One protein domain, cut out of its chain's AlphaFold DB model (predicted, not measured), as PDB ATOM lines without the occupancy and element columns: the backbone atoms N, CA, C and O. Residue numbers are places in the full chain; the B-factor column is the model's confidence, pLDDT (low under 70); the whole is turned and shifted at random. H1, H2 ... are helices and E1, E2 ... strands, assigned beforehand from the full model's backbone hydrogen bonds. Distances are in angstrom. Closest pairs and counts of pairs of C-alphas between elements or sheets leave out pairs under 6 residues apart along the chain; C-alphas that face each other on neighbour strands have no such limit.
ATOM      1  N   CYS A 189     -57.069 -37.968   2.322       87.81
ATOM      2  CA  CYS A 189     -56.672 -39.262   2.868       87.81
ATOM      3  C   CYS A 189     -57.918 -40.101   3.150       87.81
ATOM      4  O   CYS A 189     -58.818 -39.623   3.833       87.81
ATOM      5  N   GLY A 190     -57.932 -41.365   2.718       83.94
ATOM      6  CA  GLY A 190     -59.028 -42.297   3.015       83.94
ATOM      7  C   GLY A 190     -59.258 -42.602   4.506       83.94
ATOM      8  O   GLY A 190     -60.248 -43.250   4.819       83.94
ATOM      9  N   TYR A 191     -58.376 -42.148   5.409       84.69
ATOM     10  CA  TYR A 191     -58.452 -42.381   6.861       84.69
ATOM     11  C   TYR A 191     -58.490 -41.105   7.719       84.69
ATOM     12  O   TYR A 191     -58.725 -41.200   8.920       84.69
ATOM     13  N   CYS A 192     -58.255 -39.913   7.157       87.00
ATOM     14  CA  CYS A 192     -58.342 -38.673   7.941       87.00
ATOM     15  C   CYS A 192     -59.816 -38.239   8.055       87.00
ATOM     16  O   CYS A 192     -60.427 -38.005   7.012       87.00
ATOM     17  N   PRO A 193     -60.391 -38.119   9.269       68.75
ATOM     18  CA  PRO A 193     -61.825 -37.862   9.442       68.75
ATOM     19  C   PRO A 193     -62.240 -36.413   9.137       68.75
ATOM     20  O   PRO A 193     -63.370 -36.177   8.720       68.75
ATOM     21  N   GLU A 194     -61.332 -35.454   9.306       61.28
ATOM     22  CA  GLU A 194     -61.532 -34.030   9.003       61.28
ATOM     23  C   GLU A 194     -60.561 -33.603   7.899       61.28
ATOM     24  O   GLU A 194     -59.475 -34.180   7.831       61.28
ATOM     25  N   ASP A 195     -60.969 -32.647   7.041       58.03
ATOM     26  CA  ASP A 195     -60.355 -32.263   5.749       58.03
ATOM     27  C   ASP A 195     -58.817 -32.434   5.725       58.03
ATOM     28  O   ASP A 195     -58.043 -31.535   6.064       58.03
ATOM     29  N   GLY A 196     -58.395 -33.654   5.363       53.72
ATOM     30  CA  GLY A 196     -57.115 -34.215   5.805       53.72
ATOM     31  C   GLY A 196     -55.897 -33.431   5.345       53.72
ATOM     32  O   GLY A 196     -55.868 -32.964   4.208       53.72
ATOM     33  N   SER A 197     -54.889 -33.345   6.228       52.62
ATOM     34  CA  SER A 197     -53.654 -32.560   6.073       52.62
ATOM     35  C   SER A 197     -53.238 -32.404   4.598       52.62
ATOM     36  O   SER A 197     -52.892 -33.417   3.978       52.62
ATOM     37  N   PRO A 198     -53.241 -31.180   4.027       54.31
ATOM     38  CA  PRO A 198     -53.117 -30.975   2.576       54.31
ATOM     39  C   PRO A 198     -51.773 -31.449   1.989       54.31
ATOM     40  O   PRO A 198     -51.620 -31.564   0.776       54.31
ATOM     41  N   THR A 199     -50.816 -31.793   2.851       55.94
ATOM     42  CA  THR A 199     -49.610 -32.592   2.595       55.94
ATOM     43  C   THR A 199     -49.929 -34.062   2.247       55.94
ATOM     44  O   THR A 199     -49.491 -35.010   2.903       55.94
ATOM     45  N   LEU A 200     -50.692 -34.264   1.170       60.25
ATOM     46  CA  LEU A 200     -51.096 -35.571   0.647       60.25
ATOM     47  C   LEU A 200     -50.239 -35.991  -0.550       60.25
ATOM     48  O   LEU A 200     -50.509 -35.658  -1.703       60.25
ATOM     49  N   ILE A 201     -49.181 -36.735  -0.228       68.62
ATOM     50  CA  ILE A 201     -48.064 -37.039  -1.133       68.62
ATOM     51  C   ILE A 201     -48.324 -38.303  -1.972       68.62
ATOM     52  O   ILE A 201     -47.862 -38.398  -3.107       68.62
ATOM     53  N   PHE A 202     -49.102 -39.262  -1.456       85.38
ATOM     54  CA  PHE A 202     -49.244 -40.585  -2.066       85.38
ATOM     55  C   PHE A 202     -50.659 -40.818  -2.598       85.38
ATOM     56  O   PHE A 202     -51.629 -40.976  -1.851       85.38
ATOM     57  N   GLN A 203     -50.766 -40.851  -3.923       89.69
ATOM     58  CA  GLN A 203     -52.007 -41.064  -4.658       89.69
ATOM     59  C   GLN A 203     -51.869 -42.357  -5.453       89.69
ATOM     60  O   GLN A 203     -50.889 -42.518  -6.179       89.69
ATOM     61  N   CYS A 204     -52.843 -43.262  -5.372       91.50
ATOM     62  CA  CYS A 204     -52.778 -44.476  -6.169       91.50
ATOM     63  C   CYS A 204     -52.879 -44.135  -7.666       91.50
ATOM     64  O   CYS A 204     -53.751 -43.360  -8.082       91.50
ATOM     65  N   GLU A 205     -52.001 -44.704  -8.496       89.44
ATOM     66  CA  GLU A 205     -52.110 -44.544  -9.954       89.44
ATOM     67  C   GLU A 205     -53.362 -45.218 -10.527       89.44
ATOM     68  O   GLU A 205     -53.867 -44.785 -11.563       89.44
ATOM     69  N   THR A 206     -53.870 -46.262  -9.861       91.25
ATOM     70  CA  THR A 206     -54.883 -47.163 -10.423       91.25
ATOM     71  C   THR A 206     -56.264 -47.108  -9.770       91.25
ATOM     72  O   THR A 206     -57.176 -47.790 -10.228       91.25
ATOM     73  N   CYS A 207     -56.467 -46.285  -8.741       91.75
ATOM     74  CA  CYS A 207     -57.797 -46.019  -8.190       91.75
ATOM     75  C   CYS A 207     -57.854 -44.660  -7.474       91.75
ATOM     76  O   CYS A 207     -56.843 -43.974  -7.319       91.75
ATOM     77  N   VAL A 208     -59.046 -44.256  -7.023       91.12
ATOM     78  CA  VAL A 208     -59.292 -42.977  -6.312       91.12
ATOM     79  C   VAL A 208     -58.601 -42.845  -4.951       91.12
ATOM     80  O   VAL A 208     -58.701 -41.800  -4.320       91.12
ATOM     81  N   TYR A 209     -57.947 -43.902  -4.483       88.38
ATOM     82  CA  TYR A 209     -57.427 -44.024  -3.131       88.38
ATOM     83  C   TYR A 209     -56.124 -43.239  -2.933       88.38
ATOM     84  O   TYR A 209     -55.194 -43.332  -3.737       88.38
ATOM     85  N   SER A 210     -56.044 -42.500  -1.830       89.31
ATOM     86  CA  SER A 210     -54.904 -41.656  -1.465       89.31
ATOM     87  C   SER A 210     -54.653 -41.691   0.041       89.31
ATOM     88  O   SER A 210     -55.575 -41.833   0.852       89.31
ATOM     89  N   ARG A 211     -53.377 -41.583   0.412       88.06
ATOM     90  CA  ARG A 211     -52.866 -41.748   1.776       88.06
ATOM     91  C   ARG A 211     -51.881 -40.622   2.091       88.06
ATOM     92  O   ARG A 211     -50.997 -40.317   1.293       88.06
ATOM     93  N   CYS A 212     -52.056 -39.964   3.236       88.94
ATOM     94  CA  CYS A 212     -51.059 -39.019   3.743       88.94
ATOM     95  C   CYS A 212     -49.884 -39.799   4.353       88.94
ATOM     96  O   CYS A 212     -49.994 -41.003   4.589       88.94
ATOM     97  N   ARG A 213     -48.756 -39.131   4.622       83.19
ATOM     98  CA  ARG A 213     -47.525 -39.807   5.073       83.19
ATOM     99  C   ARG A 213     -47.684 -40.596   6.387       83.19
ATOM    100  O   ARG A 213     -46.972 -41.570   6.575       83.19
ATOM    101  N   SER A 214     -48.640 -40.234   7.250       84.25
ATOM    102  CA  SER A 214     -48.963 -40.965   8.490       84.25
ATOM    103  C   SER A 214     -49.882 -42.180   8.306       84.25
ATOM    104  O   SER A 214     -50.004 -42.984   9.221       84.25
ATOM    105  N   HIS A 215     -50.550 -42.307   7.155       86.69
ATOM    106  CA  HIS A 215     -51.494 -43.389   6.834       86.69
ATOM    107  C   HIS A 215     -51.079 -44.146   5.564       86.69
ATOM    108  O   HIS A 215     -51.916 -44.715   4.864       86.69
ATOM    109  N   LEU A 216     -49.789 -44.103   5.223       86.12
ATOM    110  CA  LEU A 216     -49.192 -44.926   4.181       86.12
ATOM    111  C   LEU A 216     -48.628 -46.197   4.822       86.12
ATOM    112  O   LEU A 216     -47.424 -46.303   5.034       86.12
ATOM    113  N   ASP A 217     -49.502 -47.139   5.179       78.69
ATOM    114  CA  ASP A 217     -49.055 -48.424   5.721       78.69
ATOM    115  C   ASP A 217     -48.198 -49.210   4.717       78.69
ATOM    116  O   ASP A 217     -48.362 -49.100   3.500       78.69
ATOM    117  N   LEU A 218     -47.316 -50.044   5.274       75.50
ATOM    118  CA  LEU A 218     -46.279 -50.838   4.595       75.50
ATOM    119  C   LEU A 218     -46.835 -51.865   3.582       75.50
ATOM    120  O   LEU A 218     -46.092 -52.540   2.881       75.50
ATOM    121  N   HIS A 219     -48.163 -51.998   3.504       81.31
ATOM    122  CA  HIS A 219     -48.872 -52.781   2.489       81.31
ATOM    123  C   HIS A 219     -49.116 -52.002   1.180       81.31
ATOM    124  O   HIS A 219     -49.554 -52.578   0.185       81.31
ATOM    125  N   CYS A 220     -48.856 -50.691   1.151       85.69
ATOM    126  CA  CYS A 220     -48.625 -49.988  -0.107       85.69
ATOM    127  C   CYS A 220     -47.309 -50.462  -0.738       85.69
ATOM    128  O   CYS A 220     -46.382 -50.848  -0.037       85.69
ATOM    129  N   VAL A 221     -47.220 -50.402  -2.066       90.19
ATOM    130  CA  VAL A 221     -46.013 -50.785  -2.813       90.19
ATOM    131  C   VAL A 221     -45.742 -49.825  -3.962       90.19
ATOM    132  O   VAL A 221     -46.656 -49.165  -4.467       90.19
ATOM    133  N   VAL A 222     -44.489 -49.763  -4.399       89.44
ATOM    134  CA  VAL A 222     -44.063 -48.974  -5.563       89.44
ATOM    135  C   VAL A 222     -44.021 -49.880  -6.785       89.44
ATOM    136  O   VAL A 222     -43.448 -50.966  -6.717       89.44
ATOM    137  N   ALA A 223     -44.614 -49.461  -7.904       85.25
ATOM    138  CA  ALA A 223     -44.452 -50.177  -9.170       85.25
ATOM    139  C   ALA A 223     -43.002 -50.033  -9.668       85.25
ATOM    140  O   ALA A 223     -42.572 -48.927  -9.997       85.25
ATOM    141  N   SER A 224     -42.259 -51.139  -9.734       75.12
ATOM    142  CA  SER A 224     -40.809 -51.154 -10.001       75.12
ATOM    143  C   SER A 224     -40.430 -50.936 -11.468       75.12
ATOM    144  O   SER A 224     -39.246 -50.957 -11.805       75.12
ATOM    145  N   ASP A 225     -41.420 -50.765 -12.346       61.75
ATOM    146  CA  ASP A 225     -41.264 -50.676 -13.797       61.75
ATOM    147  C   ASP A 225     -40.659 -49.310 -14.198       61.75
ATOM    148  O   ASP A 225     -41.338 -48.412 -14.714       61.75
ATOM    149  N   ALA A 226     -39.356 -49.156 -13.940       48.94
ATOM    150  CA  ALA A 226     -38.527 -47.968 -14.168       48.94
ATOM    151  C   ALA A 226     -38.241 -47.708 -15.667       48.94
ATOM    152  O   ALA A 226     -37.099 -47.604 -16.101       48.94
ATOM    153  N   ALA A 227     -39.308 -47.626 -16.466       41.03
ATOM    154  CA  ALA A 227     -39.282 -47.491 -17.923       41.03
ATOM    155  C   ALA A 227     -40.259 -46.413 -18.446       41.03
ATOM    156  O   ALA A 227     -40.761 -46.494 -19.569       41.03
ATOM    157  N   THR A 228     -40.555 -45.384 -17.642       42.91
ATOM    158  CA  THR A 228     -41.143 -44.129 -18.146       42.91
ATOM    159  C   THR A 228     -40.333 -42.940 -17.654       42.91
ATOM    160  O   THR A 228     -40.330 -42.655 -16.457       42.91
ATOM    161  N   SER A 229     -39.679 -42.266 -18.591       40.62
ATOM    162  CA  SER A 229     -38.702 -41.202 -18.378       40.62
ATOM    163  C   SER A 229     -39.245 -39.939 -17.692       40.62
ATOM    164  O   SER A 229     -40.366 -39.489 -17.944       40.62
ATOM    165  N   ASP A 230     -38.378 -39.366 -16.854       40.00
ATOM    166  CA  ASP A 230     -38.030 -37.944 -16.670       40.00
ATOM    167  C   ASP A 230     -39.103 -36.895 -16.316       40.00
ATOM    168  O   ASP A 230     -38.748 -35.769 -15.960       40.00
ATOM    169  N   HIS A 231     -40.404 -37.188 -16.400       41.97
ATOM    170  CA  HIS A 231     -41.456 -36.154 -16.336       41.97
ATOM    171  C   HIS A 231     -42.585 -36.404 -15.320       41.97
ATOM    172  O   HIS A 231     -43.506 -35.589 -15.222       41.97
ATOM    173  N   ILE A 232     -42.528 -37.474 -14.521       41.25
ATOM    174  CA  ILE A 232     -43.526 -37.745 -13.470       41.25
ATOM    175  C   ILE A 232     -42.926 -37.421 -12.097       41.25
ATOM    176  O   ILE A 232     -42.250 -38.244 -11.491       41.25
ATOM    177  N   LYS A 233     -43.200 -36.210 -11.594       53.41
ATOM    178  CA  LYS A 233     -42.687 -35.661 -10.317       53.41
ATOM    179  C   LYS A 233     -43.288 -36.296  -9.046       53.41
ATOM    180  O   LYS A 233     -43.387 -35.639  -8.014       53.41
ATOM    181  N   SER A 234     -43.765 -37.533  -9.123       58.12
ATOM    182  CA  SER A 234     -44.406 -38.238  -8.011       58.12
ATOM    183  C   SER A 234     -44.275 -39.749  -8.207       58.12
ATOM    184  O   SER A 234     -44.673 -40.239  -9.269       58.12
ATOM    185  N   PRO A 235     -43.772 -40.503  -7.221       67.38
ATOM    186  CA  PRO A 235     -43.589 -41.941  -7.365       67.38
ATOM    187  C   PRO A 235     -44.898 -42.725  -7.523       67.38
ATOM    188  O   PRO A 235     -45.962 -42.337  -7.032       67.38
ATOM    189  N   ARG A 236     -44.804 -43.877  -8.197       82.81
ATOM    190  CA  ARG A 236     -45.942 -44.731  -8.567       82.81
ATOM    191  C   ARG A 236     -46.402 -45.640  -7.433       82.81
ATOM    192  O   ARG A 236     -46.149 -46.845  -7.445       82.81
ATOM    193  N   VAL A 237     -47.110 -45.064  -6.467       89.19
ATOM    194  CA  VAL A 237     -47.720 -45.840  -5.381       89.19
ATOM    195  C   VAL A 237     -48.930 -46.629  -5.880       89.19
ATOM    196  O   VAL A 237     -49.857 -46.097  -6.499       89.19
ATOM    197  N   ILE A 238     -48.947 -47.910  -5.536       92.25
ATOM    198  CA  ILE A 238     -50.063 -48.834  -5.690       92.25
ATOM    199  C   ILE A 238     -50.568 -49.216  -4.293       92.25
ATOM    200  O   ILE A 238     -49.794 -49.421  -3.359       92.25
ATOM    201  N   CYS A 239     -51.890 -49.254  -4.126       91.62
ATOM    202  CA  CYS A 239     -52.521 -49.597  -2.854       91.62
ATOM    203  C   CYS A 239     -52.737 -51.118  -2.706       91.62
ATOM    204  O   CYS A 239     -52.801 -51.815  -3.727       91.62
ATOM    205  N   PRO A 240     -52.949 -51.629  -1.474       90.81
ATOM    206  CA  PRO A 240     -53.156 -53.062  -1.227       90.81
ATOM    207  C   PRO A 240     -54.290 -53.674  -2.064       90.81
ATOM    208  O   PRO A 240     -54.205 -54.812  -2.511       90.81
ATOM    209  N   LEU A 241     -55.345 -52.900  -2.349       90.31
ATOM    210  CA  LEU A 241     -56.495 -53.345  -3.149       90.31
ATOM    211  C   LEU A 241     -56.169 -53.507  -4.647       90.31
ATOM    212  O   LEU A 241     -56.806 -54.302  -5.339       90.31
ATOM    213  N   CYS A 242     -55.187 -52.759  -5.158       92.25
ATOM    214  CA  CYS A 242     -54.782 -52.783  -6.566       92.25
ATOM    215  C   CYS A 242     -53.541 -53.648  -6.829       92.25
ATOM    216  O   CYS A 242     -53.328 -54.053  -7.971       92.25
ATOM    217  N   GLN A 243     -52.750 -53.972  -5.803       92.31
ATOM    218  CA  GLN A 243     -51.542 -54.787  -5.941       92.31
ATOM    219  C   GLN A 243     -51.824 -56.219  -6.460       92.31
ATOM    220  O   GLN A 243     -51.203 -56.584  -7.457       92.31
ATOM    221  N   PRO A 244     -52.760 -57.032  -5.913       93.31
ATOM    222  CA  PRO A 244     -52.970 -58.404  -6.394       93.31
ATOM    223  C   PRO A 244     -53.417 -58.504  -7.865       93.31
ATOM    224  O   PRO A 244     -52.886 -59.354  -8.584       93.31
ATOM    225  N   PRO A 245     -54.323 -57.641  -8.378       92.12
ATOM    226  CA  PRO A 245     -54.637 -57.615  -9.807       92.12
ATOM    227  C   PRO A 245     -53.463 -57.224 -10.712       92.12
ATOM    228  O   PRO A 245     -53.384 -57.724 -11.830       92.12
ATOM    229  N   LEU A 246     -52.556 -56.352 -10.257       90.19
ATOM    230  CA  LEU A 246     -51.387 -55.931 -11.038       90.19
ATOM    231  C   LEU A 246     -50.250 -56.971 -10.974       90.19
ATOM    232  O   LEU A 246     -49.636 -57.252 -12.002       90.19
ATOM    233  N   LEU A 247     -50.055 -57.635  -9.826       89.50
ATOM    234  CA  LEU A 247     -49.216 -58.838  -9.699       89.50
ATOM    235  C   LEU A 247     -49.656 -59.923 -10.692       89.50
ATOM    236  O   LEU A 247     -48.826 -60.536 -11.356       89.50
ATOM    237  N   ALA A 248     -50.969 -60.115 -10.867       90.12
ATOM    238  CA  ALA A 248     -51.519 -61.058 -11.842       90.12
ATOM    239  C   ALA A 248     -51.260 -60.677 -13.321       90.12
ATOM    240  O   ALA A 248     -51.489 -61.507 -14.202       90.12
ATOM    241  N   LYS A 249     -50.765 -59.461 -13.605       88.25
ATOM    242  CA  LYS A 249     -50.254 -59.042 -14.928       88.25
ATOM    243  C   LYS A 249     -48.742 -59.248 -15.088       88.25
ATOM    244  O   LYS A 249     -48.226 -58.979 -16.166       88.25
ATOM    245  N   GLY A 250     -48.040 -59.663 -14.032       89.06
ATOM    246  CA  GLY A 250     -46.577 -59.715 -13.994       89.06
ATOM    247  C   GLY A 250     -45.896 -58.371 -13.715       89.06
ATOM    248  O   GLY A 250     -44.692 -58.270 -13.925       89.06
ATOM    249  N   ILE A 251     -46.628 -57.348 -13.249       88.00
ATOM    250  CA  ILE A 251     -46.012 -56.085 -12.804       88.00
ATOM    251  C   ILE A 251     -45.240 -56.352 -11.513       88.00
ATOM    252  O   ILE A 251     -45.752 -57.005 -10.596       88.00
ATOM    253  N   SER A 252     -44.007 -55.853 -11.456       87.88
ATOM    254  CA  SER A 252     -43.109 -56.046 -10.320       87.88
ATOM    255  C   SER A 252     -43.223 -54.901  -9.307       87.88
ATOM    256  O   SER A 252     -43.551 -53.767  -9.661       87.88
ATOM    257  N   PHE A 253     -42.983 -55.205  -8.029       90.38
ATOM    258  CA  PHE A 253     -43.219 -54.280  -6.919       90.38
ATOM    259  C   PHE A 253     -42.042 -54.213  -5.952       90.38
ATOM    260  O   PHE A 253     -41.372 -55.219  -5.721       90.38
ATOM    261  N   ARG A 254     -41.826 -53.025  -5.386       89.31
ATOM    262  CA  ARG A 254     -40.891 -52.749  -4.290       89.31
ATOM    263  C   ARG A 254     -41.641 -52.335  -3.019       89.31
ATOM    264  O   ARG A 254     -42.790 -51.883  -3.130       89.31
ATOM    265  N   PRO A 255     -41.011 -52.478  -1.837       87.00
ATOM    266  CA  PRO A 255     -41.523 -51.920  -0.588       87.00
ATOM    267  C   PRO A 255     -41.787 -50.413  -0.716       87.00
ATOM    268  O   PRO A 255     -41.227 -49.742  -1.587       87.00
ATOM    269  N   VAL A 256     -42.644 -49.860   0.141       86.31
ATOM    270  CA  VAL A 256     -42.879 -48.403   0.190       86.31
ATOM    271  C   VAL A 256     -41.842 -47.685   1.066       86.31
ATOM    272  O   VAL A 256     -41.729 -46.464   1.056       86.31
ATOM    273  N   GLU A 257     -41.033 -48.457   1.781       83.31
ATOM    274  CA  GLU A 257     -39.887 -48.048   2.577       83.31
ATOM    275  C   GLU A 257     -38.788 -47.426   1.701       83.31
ATOM    276  O   GLU A 257     -38.344 -46.315   1.999       83.31
ATOM    277  N   ASP A 258     -38.461 -48.057   0.563       79.69
ATOM    278  CA  ASP A 258     -37.628 -47.500  -0.518       79.69
ATOM    279  C   ASP A 258     -38.083 -46.071  -0.883       79.69
ATOM    280  O   ASP A 258     -37.279 -45.163  -1.103       79.69
ATOM    281  N   LEU A 259     -39.404 -45.861  -0.895       79.88
ATOM    282  CA  LEU A 259     -40.042 -44.617  -1.301       79.88
ATOM    283  C   LEU A 259     -39.936 -43.499  -0.272       79.88
ATOM    284  O   LEU A 259     -39.850 -42.330  -0.646       79.88
ATOM    285  N   PHE A 260     -39.959 -43.832   1.020       80.44
ATOM    286  CA  PHE A 260     -39.681 -42.842   2.055       80.44
ATOM    287  C   PHE A 260     -38.228 -42.376   1.970       80.44
ATOM    288  O   PHE A 260     -37.975 -41.188   2.148       80.44
ATOM    289  N   GLU A 261     -37.292 -43.266   1.625       80.38
ATOM    290  CA  GLU A 261     -35.893 -42.885   1.437       80.38
ATOM    291  C   GLU A 261     -35.688 -42.023   0.177       80.38
ATOM    292  O   GLU A 261     -34.983 -41.016   0.240       80.38
ATOM    293  N   GLU A 262     -36.328 -42.358  -0.952       75.56
ATOM    294  CA  GLU A 262     -36.346 -41.513  -2.161       75.56
ATOM    295  C   GLU A 262     -36.966 -40.132  -1.896       75.56
ATOM    296  O   GLU A 262     -36.402 -39.108  -2.293       75.56
ATOM    297  N   LEU A 263     -38.099 -40.082  -1.189       75.25
ATOM    298  CA  LEU A 263     -38.785 -38.832  -0.863       75.25
ATOM    299  C   LEU A 263     -37.982 -37.978   0.129       75.25
ATOM    300  O   LEU A 263     -37.882 -36.769  -0.059       75.25
ATOM    301  N   ASP A 264     -37.354 -38.581   1.140       77.69
ATOM    302  CA  ASP A 264     -36.506 -37.847   2.086       77.69
ATOM    303  C   ASP A 264     -35.207 -37.360   1.437       77.69
ATOM    304  O   ASP A 264     -34.712 -36.290   1.796       77.69
ATOM    305  N   LYS A 265     -34.666 -38.081   0.443       77.25
ATOM    306  CA  LYS A 265     -33.593 -37.567  -0.425       77.25
ATOM    307  C   LYS A 265     -34.089 -36.355  -1.220       77.25
ATOM    308  O   LYS A 265     -33.437 -35.313  -1.191       77.25
ATOM    309  N   HIS A 266     -35.257 -36.447  -1.856       71.12
ATOM    310  CA  HIS A 266     -35.852 -35.354  -2.628       71.12
ATOM    311  C   HIS A 266     -36.107 -34.097  -1.773       71.12
ATOM    312  O   HIS A 266     -35.601 -33.022  -2.101       71.12
ATOM    313  N   ASP A 267     -36.790 -34.223  -0.635       68.75
ATOM    314  CA  ASP A 267     -37.110 -33.093   0.247       68.75
ATOM    315  C   ASP A 267     -35.847 -32.462   0.864       68.75
ATOM    316  O   ASP A 267     -35.771 -31.236   1.012       68.75
ATOM    317  N   ARG A 268     -34.796 -33.259   1.130       73.06
ATOM    318  CA  ARG A 268     -33.460 -32.739   1.479       73.06
ATOM    319  C   ARG A 268     -32.822 -31.971   0.321       73.06
ATOM    320  O   ARG A 268     -32.313 -30.877   0.559       73.06
ATOM    321  N   THR A 269     -32.866 -32.487  -0.913       69.69
ATOM    322  CA  THR A 269     -32.294 -31.778  -2.076       69.69
ATOM    323  C   THR A 269     -33.006 -30.454  -2.351       69.69
ATOM    324  O   THR A 269     -32.324 -29.436  -2.476       69.69
ATOM    325  N   LEU A 270     -34.345 -30.419  -2.317       65.69
ATOM    326  CA  LEU A 270     -35.122 -29.178  -2.418       65.69
ATOM    327  C   LEU A 270     -34.753 -28.188  -1.309       65.69
ATOM    328  O   LEU A 270     -34.495 -27.018  -1.590       65.69
ATOM    329  N   SER A 271     -34.665 -28.660  -0.062       64.00
ATOM    330  CA  SER A 271     -34.255 -27.825   1.071       64.00
ATOM    331  C   SER A 271     -32.855 -27.241   0.861       64.00
ATOM    332  O   SER A 271     -32.656 -26.046   1.052       64.00
ATOM    333  N   SER A 272     -31.887 -28.043   0.407       65.75
ATOM    334  CA  SER A 272     -30.526 -27.561   0.140       65.75
ATOM    335  C   SER A 272     -30.445 -26.576  -1.034       65.75
ATOM    336  O   SER A 272     -29.723 -25.586  -0.930       65.75
ATOM    337  N   GLY A 273     -31.218 -26.794  -2.107       55.97
ATOM    338  CA  GLY A 273     -31.255 -25.919  -3.283       55.97
ATOM    339  C   GLY A 273     -31.855 -24.545  -2.980       55.97
ATOM    340  O   GLY A 273     -31.245 -23.520  -3.267       55.97
TER     341      GLY A 273
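What this domain is: This is residues 189 to 273 of the 872 residues of the protein "Hypothetical protein" of Cyanoptyche gloeocystis (UniProt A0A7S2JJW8). With little regular structure, this is a body mostly of loops round a tiny antiparallel sheet, E1 and E2, from which the last part of helix H2, residues 264 to 273, sticks out as an arm, as does loop 227 to 233. The 85 printed residues hold E1, H1, E2, H2 in that order, mixed helices and strands, with 28 residues in named elements. The whole is compact, radius of gyration of the C-alphas 13.4 A, spanning 40 by 34 by 21 A.

Where its parts are: Residues 189 to 220 hold no named element. E1 is residues 221 to 223, from C-alpha (-46.013, -50.785, -2.813), 6.6 A; H1 243 to 247, 6.0 A; E2 253 to 255, 7.0 A; H2 257 to 273, 24.5 A, ending at (-31.255, -25.919, -3.283).

How they stand to each other: E1 and E2 are antiparallel at 142 degrees; N 222 and O 254 are 3.0 A apart, within hydrogen-bond range. The closest C-alphas of E1 and H2, Val 222 and Leu 259, are 7.3 A apart. H1 and H2 are apart; in both, every O i to N i+4 pair is within hydrogen-bond range.

The domain as a whole: The printed part has no cut. The link E1 to H1 is long. pLDDT is under 70 at 193 to 201, 225 to 235, 267 and 269 to 273.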